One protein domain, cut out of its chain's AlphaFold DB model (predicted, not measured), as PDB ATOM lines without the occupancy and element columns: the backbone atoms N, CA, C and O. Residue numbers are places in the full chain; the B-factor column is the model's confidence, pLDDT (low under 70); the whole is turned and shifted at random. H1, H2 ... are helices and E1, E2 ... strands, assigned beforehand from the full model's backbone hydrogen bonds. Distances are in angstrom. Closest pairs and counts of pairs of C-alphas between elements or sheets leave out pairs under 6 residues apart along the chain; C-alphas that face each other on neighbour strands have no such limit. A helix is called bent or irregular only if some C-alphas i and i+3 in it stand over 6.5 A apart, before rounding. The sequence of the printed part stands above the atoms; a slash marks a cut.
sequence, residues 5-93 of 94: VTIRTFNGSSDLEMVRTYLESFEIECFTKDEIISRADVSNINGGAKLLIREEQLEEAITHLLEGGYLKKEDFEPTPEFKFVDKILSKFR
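AT A GLANCE: This is residues 5 to 93 of the 94 residues of the protein "DUF2007 domain-containing protein" of bioreactor metagenome (UniProt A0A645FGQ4). A small antiparallel sheet of three strands has two helices, H1 and H2, packed over one face, and H3 packs on H2 beyond the sheet, at one end of the domain. The long loop of residues 34 to 48 reaches out at the other end. The printed part has 89 residues, with E1, H1, E2, E3, H2 and H3 in that order along the chain and a sheet order of E1, E3, E2. The class is mixed, helices and strands; the whole is compact, with a radius of gyration of the C-alphas of 13.1 A and spans of 41 by 27 by 21 A.

IN THESE COORDINATES: E1, residues 5 to 10, begins at C-alpha 5 (38.017, -39.152, -42.252) and is 14.7 A long. H1, residues 13 to 24, is 16.0 A long. E2, residues 30 to 33, measures 10.3 A. E3, residues 49 to 54, is 16.7 A long. H2, residues 55 to 67, begins at C-alpha 55 (40.987, -44.128, -41.873) and is 19.3 A long; it is irregular, with C-alphas 56 and 59 standing 7.5 A apart. H3, residues 82 to 91, is 14.6 A long and ends at C-alpha 91 (45.284, -45.279, -24.187).

HOW THE PARTS SIT: E3 is the inner strand. It is antiparallel to E1, at 156 degrees, with N 7 and O 51 at 2.9 A, within hydrogen-bond range. E3 and E2 form a hairpin, antiparallel at 140 degrees, with N 52 and O 31 at 2.8 A. E1, H1 and E2 make a split strand-helix-strand unit, two strands running the same way with E3 between them, and its crossover is right-handed. H1 and H2 are on the same face of the sheet, which gives two layers, helices over one face. H1 is over E3 and, only just, E2 with 3 C-alphas, at a height over the sheet of 9.2 A; it runs along the strands, at 0 degrees to E3 on the local plane. H2 is over E3, at a height over the sheet of 9.6 A and 14 degrees to E3 on the local plane. H1 with residues 19 to 23 alone touches H2 with its residues 61 to 65 alone, closest at the C-alphas of Leu 23 and Ala 61, 6.6 A; their lines are about perpendicular, only just, at 73 degrees. With residues 59 to 62 alone, H2 only just touches H3, with 3 pairs of C-alphas within 8 A, the closest being Glu 59 and Ile 88 at 7.0 A; the tilt is steep, 55 degrees, the same way. H3 is not on the sheet and is apart from H1. Every O i to N i+4 pair is within hydrogen-bond range in H1, but 7 of 9 in H2 and 4 of 6 in H3.

THE WHOLE: The two C-alphas farthest apart, those of Ala 40 and Lys 91, are 40.7 A apart. The printed part has no cut. The links E2 to E3 and H2 to H3 are long. The mean pLDDT of the printed part is 79.2; residues 35 to 47, 73 to 89 and 91 to 93 are under 70.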
ATOM      1  N   VAL A   5      38.577 -39.689 -43.497       89.88
ATOM      2  CA  VAL A   5      38.017 -39.152 -42.252       89.88
ATOM      3  C   VAL A   5      38.521 -37.730 -42.061       89.88
ATOM      4  O   VAL A   5      39.709 -37.470 -42.220       89.88
ATOM      5  N   THR A   6      37.620 -36.802 -41.731       88.19
ATOM      6  CA  THR A   6      38.009 -35.423 -41.404       88.19
ATOM      7  C   THR A   6      38.629 -35.390 -40.014       88.19
ATOM      8  O   THR A   6      37.965 -35.756 -39.049       88.19
ATOM      9  N   ILE A   7      39.876 -34.931 -39.912       87.00
ATOM     10  CA  ILE A   7      40.582 -34.807 -38.629       87.00
ATOM     11  C   ILE A   7      40.441 -33.404 -38.030       87.00
ATOM     12  O   ILE A   7      40.440 -33.251 -36.812       87.00
ATOM     13  N   ARG A   8      40.304 -32.373 -38.877       84.94
ATOM     14  CA  ARG A   8      40.128 -30.980 -38.447       84.94
ATOM     15  C   ARG A   8      39.547 -30.107 -39.558       84.94
ATOM     16  O   ARG A   8      39.773 -30.363 -40.739       84.94
ATOM     17  N   THR A   9      38.827 -29.059 -39.164       84.94
ATOM     18  CA  THR A   9      38.386 -27.974 -40.054       84.94
ATOM     19  C   THR A   9      39.155 -26.698 -39.719       84.94
ATOM     20  O   THR A   9      39.307 -26.363 -38.546       84.94
ATOM     21  N   PHE A  10      39.633 -25.997 -40.743       83.88
ATOM     22  CA  PHE A  10      40.442 -24.788 -40.639       83.88
ATOM     23  C   PHE A  10      39.734 -23.600 -41.286       83.88
ATOM     24  O   PHE A  10      39.172 -23.713 -42.374       83.88
ATOM     25  N   ASN A  11      39.828 -22.439 -40.640       79.69
ATOM     26  CA  ASN A  11      39.293 -21.180 -41.166       79.69
ATOM     27  C   ASN A  11      40.349 -20.351 -41.917       79.69
ATOM     28  O   ASN A  11      40.008 -19.336 -42.512       79.69
ATOM     29  N   GLY A  12      41.618 -20.773 -41.895       78.38
ATOM     30  CA  GLY A  12      42.732 -20.115 -42.574       78.38
ATOM     31  C   GLY A  12      43.607 -21.127 -43.311       78.38
ATOM     32  O   GLY A  12      43.829 -22.235 -42.823       78.38
ATOM     33  N   SER A  13      44.107 -20.747 -44.489       81.81
ATOM     34  CA  SER A  13      44.935 -21.628 -45.324       81.81
ATOM     35  C   SER A  13      46.301 -21.906 -44.701       81.81
ATOM     36  O   SER A  13      46.783 -23.027 -44.780       81.81
ATOM     37  N   SER A  14      46.913 -20.919 -44.041       87.31
ATOM     38  CA  SER A  14      48.235 -21.081 -43.424       87.31
ATOM     39  C   SER A  14      48.246 -22.162 -42.343       87.31
ATOM     40  O   SER A  14      49.131 -23.013 -42.342       87.31
ATOM     41  N   ASP A  15      47.247 -22.169 -41.457       86.44
ATOM     42  CA  ASP A  15      47.150 -23.169 -40.386       86.44
ATOM     43  C   ASP A  15      46.911 -24.574 -40.942       86.44
ATOM     44  O   ASP A  15      47.507 -25.537 -40.458       86.44
ATOM     45  N   LEU A  16      46.084 -24.685 -41.988       90.00
ATOM     46  CA  LEU A  16      45.860 -25.947 -42.687       90.00
ATOM     47  C   LEU A  16      47.168 -26.484 -43.270       90.00
ATOM     48  O   LEU A  16      47.518 -27.635 -43.014       90.00
ATOM     49  N   GLU A  17      47.891 -25.661 -44.033       91.62
ATOM     50  CA  GLU A  17      49.120 -26.080 -44.717       91.62
ATOM     51  C   GLU A  17      50.240 -26.426 -43.728       91.62
ATOM     52  O   GLU A  17      50.993 -27.373 -43.964       91.62
ATOM     53  N   MET A  18      50.326 -25.733 -42.585       93.56
ATOM     54  CA  MET A  18      51.261 -26.095 -41.513       93.56
ATOM     55  C   MET A  18      50.976 -27.492 -40.958       93.56
ATOM     56  O   MET A  18      51.888 -28.313 -40.858       93.56
ATOM     57  N   VAL A  19      49.716 -27.777 -40.614       94.19
ATOM     58  CA  VAL A  19      49.325 -29.083 -40.062       94.19
ATOM     59  C   VAL A  19      49.487 -30.191 -41.102       94.19
ATOM     60  O   VAL A  19      49.970 -31.276 -40.779       94.19
ATOM     61  N   ARG A  20      49.128 -29.908 -42.357       95.31
ATOM     62  CA  ARG A  20      49.306 -30.821 -43.485       95.31
ATOM     63  C   ARG A  20      50.777 -31.179 -43.687       95.31
ATOM     64  O   ARG A  20      51.110 -32.356 -43.667       95.31
ATOM     65  N   THR A  21      51.648 -30.177 -43.817       96.38
ATOM     66  CA  THR A  21      53.089 -30.384 -44.036       96.38
ATOM     67  C   THR A  21      53.711 -31.182 -42.891       96.38
ATOM     68  O   THR A  21      54.549 -32.054 -43.116       96.38
ATOM     69  N   TYR A  22      53.288 -30.909 -41.653       97.25
ATOM     70  CA  TYR A  22      53.736 -31.661 -40.489       97.25
ATOM     71  C   TYR A  22      53.368 -33.147 -40.595       97.25
ATOM     72  O   TYR A  22      54.243 -33.990 -40.443       97.25
ATOM     73  N   LEU A  23      52.118 -33.482 -40.922       97.06
ATOM     74  CA  LEU A  23      51.683 -34.873 -41.095       97.06
ATOM     75  C   LEU A  23      52.349 -35.569 -42.285       97.06
ATOM     76  O   LEU A  23      52.801 -36.704 -42.158       97.06
ATOM     77  N   GLU A  24      52.458 -34.884 -43.422       97.38
ATOM     78  CA  GLU A  24      53.110 -35.421 -44.621       97.38
ATOM     79  C   GLU A  24      54.595 -35.736 -44.370       97.38
ATOM     80  O   GLU A  24      55.137 -36.656 -44.983       97.38
ATOM     81  N   SER A  25      55.247 -35.051 -43.419       97.75
ATOM     82  CA  SER A  25      56.619 -35.377 -42.996       97.75
ATOM     83  C   SER A  25      56.758 -36.735 -42.287       97.75
ATOM     84  O   SER A  25      57.866 -37.265 -42.214       97.75
ATOM     85  N   PHE A  26      55.644 -37.319 -41.830       97.44
ATOM     86  CA  PHE A  26      55.540 -38.679 -41.286       97.44
ATOM     87  C   PHE A  26      54.925 -39.667 -42.291       97.44
ATOM     88  O   PHE A  26      54.400 -40.700 -41.896       97.44
ATOM     89  N   GLU A  27      54.945 -39.349 -43.592       97.38
ATOM     90  CA  GLU A  27      54.382 -40.196 -44.658       97.38
ATOM     91  C   GLU A  27      52.856 -40.417 -44.546       97.38
ATOM     92  O   GLU A  27      52.290 -41.360 -45.110       97.38
ATOM     93  N   ILE A  28      52.154 -39.515 -43.852       97.19
ATOM     94  CA  ILE A  28      50.695 -39.551 -43.724       97.19
ATOM     95  C   ILE A  28      50.051 -38.825 -44.900       97.19
ATOM     96  O   ILE A  28      50.249 -37.624 -45.096       97.19
ATOM     97  N   GLU A  29      49.235 -39.544 -45.673       96.00
ATOM     98  CA  GLU A  29      48.591 -38.978 -46.854       96.00
ATOM     99  C   GLU A  29      47.427 -38.064 -46.455       96.00
ATOM    100  O   GLU A  29      46.445 -38.485 -45.830       96.00
ATOM    101  N   CYS A  30      47.541 -36.797 -46.846       95.06
ATOM    102  CA  CYS A  30      46.591 -35.751 -46.506       95.06
ATOM    103  C   CYS A  30      45.755 -35.331 -47.717       95.06
ATOM    104  O   CYS A  30      46.256 -35.152 -48.826       95.06
ATOM    105  N   PHE A  31      44.468 -35.103 -47.476       94.31
ATOM    106  CA  PHE A  31      43.511 -34.627 -48.466       94.31
ATOM    107  C   PHE A  31      42.791 -33.400 -47.939       94.31
ATOM    108  O   PHE A  31      42.507 -33.284 -46.748       94.31
ATOM    109  N   THR A  32      42.432 -32.507 -48.840       90.44
ATOM    110  CA  THR A  32      41.726 -31.275 -48.520       90.44
ATOM    111  C   THR A  32      40.353 -31.273 -49.169       90.44
ATOM    112  O   THR A  32      40.149 -31.772 -50.277       90.44
ATOM    113  N   LYS A  33      39.361 -30.757 -48.446       86.62
ATOM    114  CA  LYS A  33      38.000 -30.560 -48.950       86.62
ATOM    115  C   LYS A  33      37.519 -29.176 -48.551       86.62
ATOM    116  O   LYS A  33      37.915 -28.666 -47.510       86.62
ATOM    117  N   ASP A  34      36.634 -28.598 -49.355       81.12
ATOM    118  CA  ASP A  34      36.052 -27.280 -49.097       81.12
ATOM    119  C   ASP A  34      37.138 -26.168 -49.051       81.12
ATOM    120  O   ASP A  34      37.059 -25.235 -48.262       81.12
ATOM    121  N   GLU A  35      38.162 -26.265 -49.918       64.44
ATOM    122  CA  GLU A  35      39.357 -25.388 -49.970       64.44
ATOM    123  C   GLU A  35      39.081 -23.905 -50.264       64.44
ATOM    124  O   GLU A  35      39.978 -23.067 -50.143       64.44
ATOM    125  N   ILE A  36      37.855 -23.552 -50.664       66.06
ATOM    126  CA  ILE A  36      37.469 -22.156 -50.877       66.06
ATOM    127  C   ILE A  36      37.248 -21.508 -49.508       66.06
ATOM    128  O   ILE A  36      36.126 -21.353 -49.032       66.06
ATOM    129  N   ILE A  37      38.353 -21.125 -48.880       63.84
ATOM    130  CA  ILE A  37      38.368 -20.286 -47.689       63.84
ATOM    131  C   ILE A  37      38.140 -18.843 -48.149       63.84
ATOM    132  O   ILE A  37      38.750 -18.381 -49.120       63.84
ATOM    133  N   SER A  38      37.241 -18.122 -47.480       60.19
ATOM    134  CA  SER A  38      37.073 -16.689 -47.721       60.19
ATOM    135  C   SER A  38      38.423 -15.980 -47.627       60.19
ATOM    136  O   SER A  38      39.115 -16.076 -46.621       60.19
ATOM    137  N   ARG A  39      38.790 -15.234 -48.675       62.22
ATOM    138  CA  ARG A  39      40.015 -14.414 -48.683       62.22
ATOM    139  C   ARG A  39      39.915 -13.178 -47.795       62.22
ATOM    140  O   ARG A  39      40.930 -12.550 -47.516       62.22
ATOM    141  N   ALA A  40      38.701 -12.797 -47.410       61.16
ATOM    142  CA  ALA A  40      38.512 -11.802 -46.376       61.16
ATOM    143  C   ALA A  40      38.744 -12.500 -45.034       61.16
ATOM    144  O   ALA A  40      38.045 -13.473 -44.740       61.16
ATOM    145  N   ASP A  41      39.721 -12.007 -44.272       57.22
ATOM    146  CA  ASP A  41      40.056 -12.452 -42.916       57.22
ATOM    147  C   ASP A  41      38.926 -12.061 -41.951       57.22
ATOM    148  O   ASP A  41      38.994 -11.094 -41.193       57.22
ATOM    149  N   VAL A  42      37.796 -12.745 -42.103       58.47
ATOM    150  CA  VAL A  42      36.594 -12.544 -41.307       58.47
ATOM    151  C   VAL A  42      36.493 -13.735 -40.372       58.47
ATOM    152  O   VAL A  42      36.230 -14.863 -40.788       58.47
ATOM    153  N   SER A  43      36.691 -13.471 -39.087       55.91
ATOM    154  CA  SER A  43      36.433 -14.439 -38.025       55.91
ATOM    155  C   SER A  43      34.979 -14.932 -38.076       55.91
ATOM    156  O   SER A  43      34.072 -14.131 -38.307       55.91
ATOM    157  N   ASN A  44      34.747 -16.211 -37.758       53.75
ATOM    158  CA  ASN A  44      33.420 -16.841 -37.622       53.75
ATOM    159  C   ASN A  44      32.646 -17.100 -38.928       53.75
ATOM    160  O   ASN A  44      31.414 -17.132 -38.919       53.75
ATOM    161  N   ILE A  45      33.335 -17.324 -40.048       55.78
ATOM    162  CA  ILE A  45      32.667 -17.882 -41.228       55.78
ATOM    163  C   ILE A  45      32.290 -19.336 -40.931       55.78
ATOM    164  O   ILE A  45      33.140 -20.168 -40.624       55.78
ATOM    165  N   ASN A  46      30.994 -19.637 -41.018       55.09
ATOM    166  CA  ASN A  46      30.512 -21.012 -41.015       55.09
ATOM    167  C   ASN A  46      30.968 -21.695 -42.308       55.09
ATOM    168  O   ASN A  46      30.511 -21.340 -43.394       55.09
ATOM    169  N   GLY A  47      31.839 -22.692 -42.171       66.19
ATOM    170  CA  GLY A  47      32.468 -23.385 -43.292       66.19
ATOM    171  C   GLY A  47      33.951 -23.042 -43.383       66.19
ATOM    172  O   GLY A  47      34.333 -21.878 -43.409       66.19
ATOM    173  N   GLY A  48      34.777 -24.080 -43.422       76.56
ATOM    174  CA  GLY A  48      36.226 -23.982 -43.509       76.56
ATOM    175  C   GLY A  48      36.787 -25.165 -44.286       76.56
ATOM    176  O   GLY A  48      36.069 -26.133 -44.560       76.56
ATOM    177  N   ALA A  49      38.069 -25.090 -44.624       85.25
ATOM    178  CA  ALA A  49      38.748 -26.165 -45.324       85.25
ATOM    179  C   ALA A  49      38.993 -27.335 -44.367       85.25
ATOM    180  O   ALA A  49      39.512 -27.177 -43.261       85.25
ATOM    181  N   LYS A  50      38.595 -28.527 -44.790       88.44
ATOM    182  CA  LYS A  50      38.729 -29.760 -44.020       88.44
ATOM    183  C   LYS A  50      40.010 -30.457 -44.418       88.44
ATOM    184  O   LYS A  50      40.253 -30.642 -45.608       88.44
ATOM    185  N   LEU A  51      40.769 -30.892 -43.422       91.50
ATOM    186  CA  LEU A  51      41.862 -31.833 -43.601       91.50
ATOM    187  C   LEU A  51      41.328 -33.241 -43.347       91.50
ATOM    188  O   LEU A  51      40.720 -33.509 -42.306       91.50
ATOM    189  N   LEU A  52      41.528 -34.123 -44.316       92.50
ATOM    190  CA  LEU A  52      41.097 -35.508 -44.288       92.50
ATOM    191  C   LEU A  52      42.293 -36.438 -44.437       92.50
ATOM    192  O   LEU A  52      43.247 -36.125 -45.142       92.50
ATOM    193  N   ILE A  53      42.204 -37.600 -43.801       93.75
ATOM    194  CA  ILE A  53      43.241 -38.635 -43.808       93.75
ATOM    195  C   ILE A  53      42.568 -39.980 -44.063       93.75
ATOM    196  O   ILE A  53      41.376 -40.151 -43.777       93.75
ATOM    197  N   ARG A  54      43.307 -40.943 -44.618       93.31
ATOM    198  CA  ARG A  54      42.824 -42.323 -44.701       93.31
ATOM    199  C   ARG A  54      42.524 -42.853 -43.303       93.31
ATOM    200  O   ARG A  54      43.317 -42.679 -42.385       93.31
ATOM    201  N   GLU A  55      41.399 -43.543 -43.154       90.25
ATOM    202  CA  GLU A  55      40.987 -44.128 -41.873       90.25
ATOM    203  C   GLU A  55      42.076 -45.037 -41.269       90.25
ATOM    204  O   GLU A  55      42.268 -45.047 -40.058       90.25
ATOM    205  N   GLU A  56      42.846 -45.732 -42.112       92.06
ATOM    206  CA  GLU A  56      43.953 -46.600 -41.690       92.06
ATOM    207  C   GLU A  56      45.142 -45.852 -41.058       92.06
ATOM    208  O   GLU A  56      45.837 -46.432 -40.231       92.06
ATOM    209  N   GLN A  57      45.339 -44.569 -41.387       93.25
ATOM    210  CA  GLN A  57      46.403 -43.712 -40.836       93.25
ATOM    211  C   GLN A  57      45.883 -42.762 -39.740       93.25
ATOM    212  O   GLN A  57      46.635 -41.955 -39.194       93.25
ATOM    213  N   LEU A  58      44.591 -42.837 -39.397       89.69
ATOM    214  CA  LEU A  58      43.942 -41.889 -38.488       89.69
ATOM    215  C   LEU A  58      44.550 -41.908 -37.077       89.69
ATOM    216  O   LEU A  58      44.750 -40.853 -36.479       89.69
ATOM    217  N   GLU A  59      44.838 -43.097 -36.539       88.81
ATOM    218  CA  GLU A  59      45.399 -43.236 -35.187       88.81
ATOM    219  C   GLU A  59      46.808 -42.637 -35.082       88.81
ATOM    220  O   GLU A  59      47.113 -41.927 -34.119       88.81
ATOM    221  N   GLU A  60      47.639 -42.875 -36.093       93.31
ATOM    222  CA  GLU A  60      48.993 -42.331 -36.188       93.31
ATOM    223  C   GLU A  60      48.967 -40.805 -36.335       93.31
ATOM    224  O   GLU A  60      49.627 -40.092 -35.579       93.31
ATOM    225  N   ALA A  61      48.102 -40.287 -37.211       93.50
ATOM    226  CA  ALA A  61      47.937 -38.853 -37.406       93.50
ATOM    227  C   ALA A  61      47.528 -38.125 -36.122       93.50
ATOM    228  O   ALA A  61      48.142 -37.127 -35.751       93.50
ATOM    229  N   ILE A  62      46.519 -38.630 -35.405       90.81
ATOM    230  CA  ILE A  62      46.078 -38.030 -34.137       90.81
ATOM    231  C   ILE A  62      47.215 -38.029 -33.117       90.81
ATOM    232  O   ILE A  62      47.401 -37.037 -32.413       90.81
ATOM    233  N   THR A  63      47.980 -39.119 -33.052       90.88
ATOM    234  CA  THR A  63      49.113 -39.241 -32.131       90.88
ATOM    235  C   THR A  63      50.154 -38.162 -32.411       90.88
ATOM    236  O   THR A  63      50.462 -37.372 -31.518       90.88
ATOM    237  N   HIS A  64      50.606 -38.032 -33.661       94.50
ATOM    238  CA  HIS A  64      51.584 -37.007 -34.026       94.50
ATOM    239  C   HIS A  64      51.070 -35.587 -33.809       94.50
ATOM    240  O   HIS A  64      51.843 -34.721 -33.397       94.50
ATOM    241  N   LEU A  65      49.787 -35.316 -34.062       92.12
ATOM    242  CA  LEU A  65      49.210 -33.987 -33.843       92.12
ATOM    243  C   LEU A  65      49.101 -33.618 -32.363       92.12
ATOM    244  O   LEU A  65      49.292 -32.451 -32.022       92.12
ATOM    245  N   LEU A  66      48.802 -34.587 -31.494       89.69
ATOM    246  CA  LEU A  66      48.804 -34.386 -30.044       89.69
ATOM    247  C   LEU A  66      50.228 -34.152 -29.526       89.69
ATOM    248  O   LEU A  66      50.453 -33.217 -28.762       89.69
ATOM    249  N   GLU A  67      51.191 -34.963 -29.966       90.44
ATOM    250  CA  GLU A  67      52.605 -34.829 -29.583       90.44
ATOM    251  C   GLU A  67      53.229 -33.525 -30.099       90.44
ATOM    252  O   GLU A  67      53.966 -32.860 -29.373       90.44
ATOM    253  N   GLY A  68      52.884 -33.122 -31.324       89.75
ATOM    254  CA  GLY A  68      53.330 -31.874 -31.946       89.75
ATOM    255  C   GLY A  68      52.622 -30.621 -31.424       89.75
ATOM    256  O   GLY A  68      52.974 -29.513 -31.821       89.75
ATOM    257  N   GLY A  69      51.617 -30.770 -30.552       89.06
ATOM    258  CA  GLY A  69      50.866 -29.651 -29.975       89.06
ATOM    259  C   GLY A  69      49.914 -28.947 -30.949       89.06
ATOM    260  O   GLY A  69      49.415 -27.864 -30.638       89.06
ATOM    261  N   TYR A  70      49.643 -29.548 -32.111       87.94
ATOM    262  CA  TYR A  70      48.692 -29.032 -33.097       87.94
ATOM    263  C   TYR A  70      47.241 -29.314 -32.715       87.94
ATOM    264  O   TYR A  70      46.351 -28.574 -33.133       87.94
ATOM    265  N   LEU A  71      47.000 -30.364 -31.930       82.81
ATOM    266  CA  LEU A  71      45.704 -30.681 -31.347       82.81
ATOM    267  C   LEU A  71      45.807 -30.716 -29.829       82.81
ATOM    268  O   LEU A  71      46.788 -31.201 -29.262       82.81
ATOM    269  N   LYS A  72      44.749 -30.255 -29.173       79.88
ATOM    270  CA  LYS A  72      44.502 -30.501 -27.758       79.88
ATOM    271  C   LYS A  72      43.314 -31.432 -27.598       79.88
ATOM    272  O   LYS A  72      42.493 -31.585 -28.498       79.88
ATOM    273  N   LYS A  73      43.195 -32.047 -26.422       69.06
ATOM    274  CA  LYS A  73      42.077 -32.955 -26.127       69.06
ATOM    275  C   LYS A  73      40.723 -32.242 -26.184       69.06
ATOM    276  O   LYS A  73      39.710 -32.887 -26.413       69.06
ATOM    277  N   GLU A  74      40.717 -30.930 -25.979       68.25
ATOM    278  CA  GLU A  74      39.521 -30.094 -26.002       68.25
ATOM    279  C   GLU A  74      39.092 -29.695 -27.424       68.25
ATOM    280  O   GLU A  74      37.959 -29.269 -27.603       68.25
ATOM    281  N   ASP A  75      39.952 -29.872 -28.438       67.94
ATOM    282  CA  ASP A  75      39.633 -29.563 -29.845       67.94
ATOM    283  C   ASP A  75      38.721 -30.626 -30.496       67.94
ATOM    284  O   ASP A  75      38.385 -30.552 -31.680       67.94
ATOM    285  N   PHE A  76      38.326 -31.634 -29.721       63.41
ATOM    286  CA  PHE A  76      37.535 -32.775 -30.145       63.41
ATOM    287  C   PHE A  76      36.063 -32.588 -29.742       63.41
ATOM    288  O   PHE A  76      35.604 -33.098 -28.722       63.41
ATOM    289  N   GLU A  77      35.314 -31.827 -30.543       56.16
ATOM    290  CA  GLU A  77      33.846 -31.730 -30.446       56.16
ATOM    291  C   GLU A  77      33.189 -33.073 -30.827       56.16
ATOM    292  O   GLU A  77      33.658 -33.729 -31.752       56.16
ATOM    293  N   PRO A  78      32.093 -33.527 -30.194       52.62
ATOM    294  CA  PRO A  78      31.626 -34.901 -30.343       52.62
ATOM    295  C   PRO A  78      30.824 -35.096 -31.641       52.62
ATOM    296  O   PRO A  78      29.593 -35.069 -31.644       52.62
ATOM    297  N   THR A  79      31.505 -35.344 -32.760       54.75
ATOM    298  CA  THR A  79      30.890 -35.937 -33.965       54.75
ATOM    299  C   THR A  79      31.050 -37.468 -33.963       54.75
ATOM    300  O   THR A  79      31.824 -38.018 -33.179       54.75
ATOM    301  N   PRO A  80      30.301 -38.232 -34.779       54.38
ATOM    302  CA  PRO A  80      30.406 -39.694 -34.813       54.38
ATOM    303  C   PRO A  80      31.825 -40.216 -35.098       54.38
ATOM    304  O   PRO A  80      32.196 -41.269 -34.577       54.38
ATOM    305  N   GLU A  81      32.619 -39.462 -35.864       55.59
ATOM    306  CA  GLU A  81      34.033 -39.734 -36.146       55.59
ATOM    307  C   GLU A  81      34.907 -39.674 -34.873       55.59
ATOM    308  O   GLU A  81      35.920 -40.368 -34.778       55.59
ATOM    309  N   PHE A  82      34.473 -38.936 -33.842       59.62
ATOM    310  CA  PHE A  82      35.209 -38.762 -32.588       59.62
ATOM    311  C   PHE A  82      35.168 -39.953 -31.633       59.62
ATOM    312  O   PHE A  82      36.062 -40.085 -30.797       59.62
ATOM    313  N   LYS A  83      34.237 -40.904 -31.802       58.72
ATOM    314  CA  LYS A  83      34.241 -42.146 -31.000       58.72
ATOM    315  C   LYS A  83      35.547 -42.933 -31.142       58.72
ATOM    316  O   LYS A  83      35.938 -43.656 -30.225       58.72
ATOM    317  N   PHE A  84      36.215 -42.817 -32.291       60.38
ATOM    318  CA  PHE A  84      37.507 -43.456 -32.525       60.38
ATOM    319  C   PHE A  84      38.645 -42.725 -31.794       60.38
ATOM    320  O   PHE A  84      39.529 -43.363 -31.224       60.38
ATOM    321  N   VAL A  85      38.568 -41.396 -31.728       63.03
ATOM    322  CA  VAL A  85      39.526 -40.533 -31.022       63.03
ATOM    323  C   VAL A  85      39.470 -40.764 -29.512       63.03
ATOM    324  O   VAL A  85      40.514 -40.933 -28.891       63.03
ATOM    325  N   ASP A  86      38.277 -40.894 -28.924       64.62
ATOM    326  CA  ASP A  86      38.108 -41.233 -27.500       64.62
ATOM    327  C   ASP A  86      38.813 -42.544 -27.123       64.62
ATOM    328  O   ASP A  86      39.470 -42.646 -26.080       64.62
ATOM    329  N   LYS A  87      38.727 -43.555 -27.996       68.31
ATOM    330  CA  LYS A  87      39.434 -44.829 -27.814       68.31
ATOM    331  C   LYS A  87      40.949 -44.615 -27.773       68.31
ATOM    332  O   LYS A  87      41.609 -45.223 -26.931       68.31
ATOM    333  N   ILE A  88      41.498 -43.754 -28.625       67.00
ATOM    334  CA  ILE A  88      42.933 -43.435 -28.648       67.00
ATOM    335  C   ILE A  88      43.320 -42.640 -27.398       67.00
ATOM    336  O   ILE A  88      44.234 -43.037 -26.679       67.00
ATOM    337  N   LEU A  89      42.572 -41.588 -27.055       65.75
ATOM    338  CA  LEU A  89      42.807 -40.772 -25.860       65.75
ATOM    339  C   LEU A  89      42.775 -41.594 -24.567       65.75
ATOM    340  O   LEU A  89      43.545 -41.313 -23.644       65.75
ATOM    341  N   SER A  90      41.935 -42.632 -24.502       71.19
ATOM    342  CA  SER A  90      41.901 -43.562 -23.368       71.19
ATOM    343  C   SER A  90      43.211 -44.342 -23.180       71.19
ATOM    344  O   SER A  90      43.571 -44.642 -22.042       71.19
ATOM    345  N   LYS A  91      43.972 -44.608 -24.256       67.75
ATOM    346  CA  LYS A  91      45.284 -45.279 -24.187       67.75
ATOM    347  C   LYS A  91      46.366 -44.383 -23.581       67.75
ATOM    348  O   LYS A  91      47.260 -44.891 -22.913       67.75
ATOM    349  N   PHE A  92      46.256 -43.067 -23.763       64.62
ATOM    350  CA  PHE A  92      47.194 -42.068 -23.231       64.62
ATOM    351  C   PHE A  92      46.890 -41.636 -21.786       64.62
ATOM    352  O   PHE A  92      47.606 -40.809 -21.231       64.62
ATOM    353  N   ARG A  93      45.820 -42.143 -21.160       60.41
ATOM    354  CA  ARG A  93      45.399 -41.764 -19.796       60.41
ATOM    355  C   ARG A  93      46.037 -42.643 -18.699       60.41
ATOM    356  O   ARG A  93      45.420 -42.842 -17.654       60.41
TER     357      ARG A  93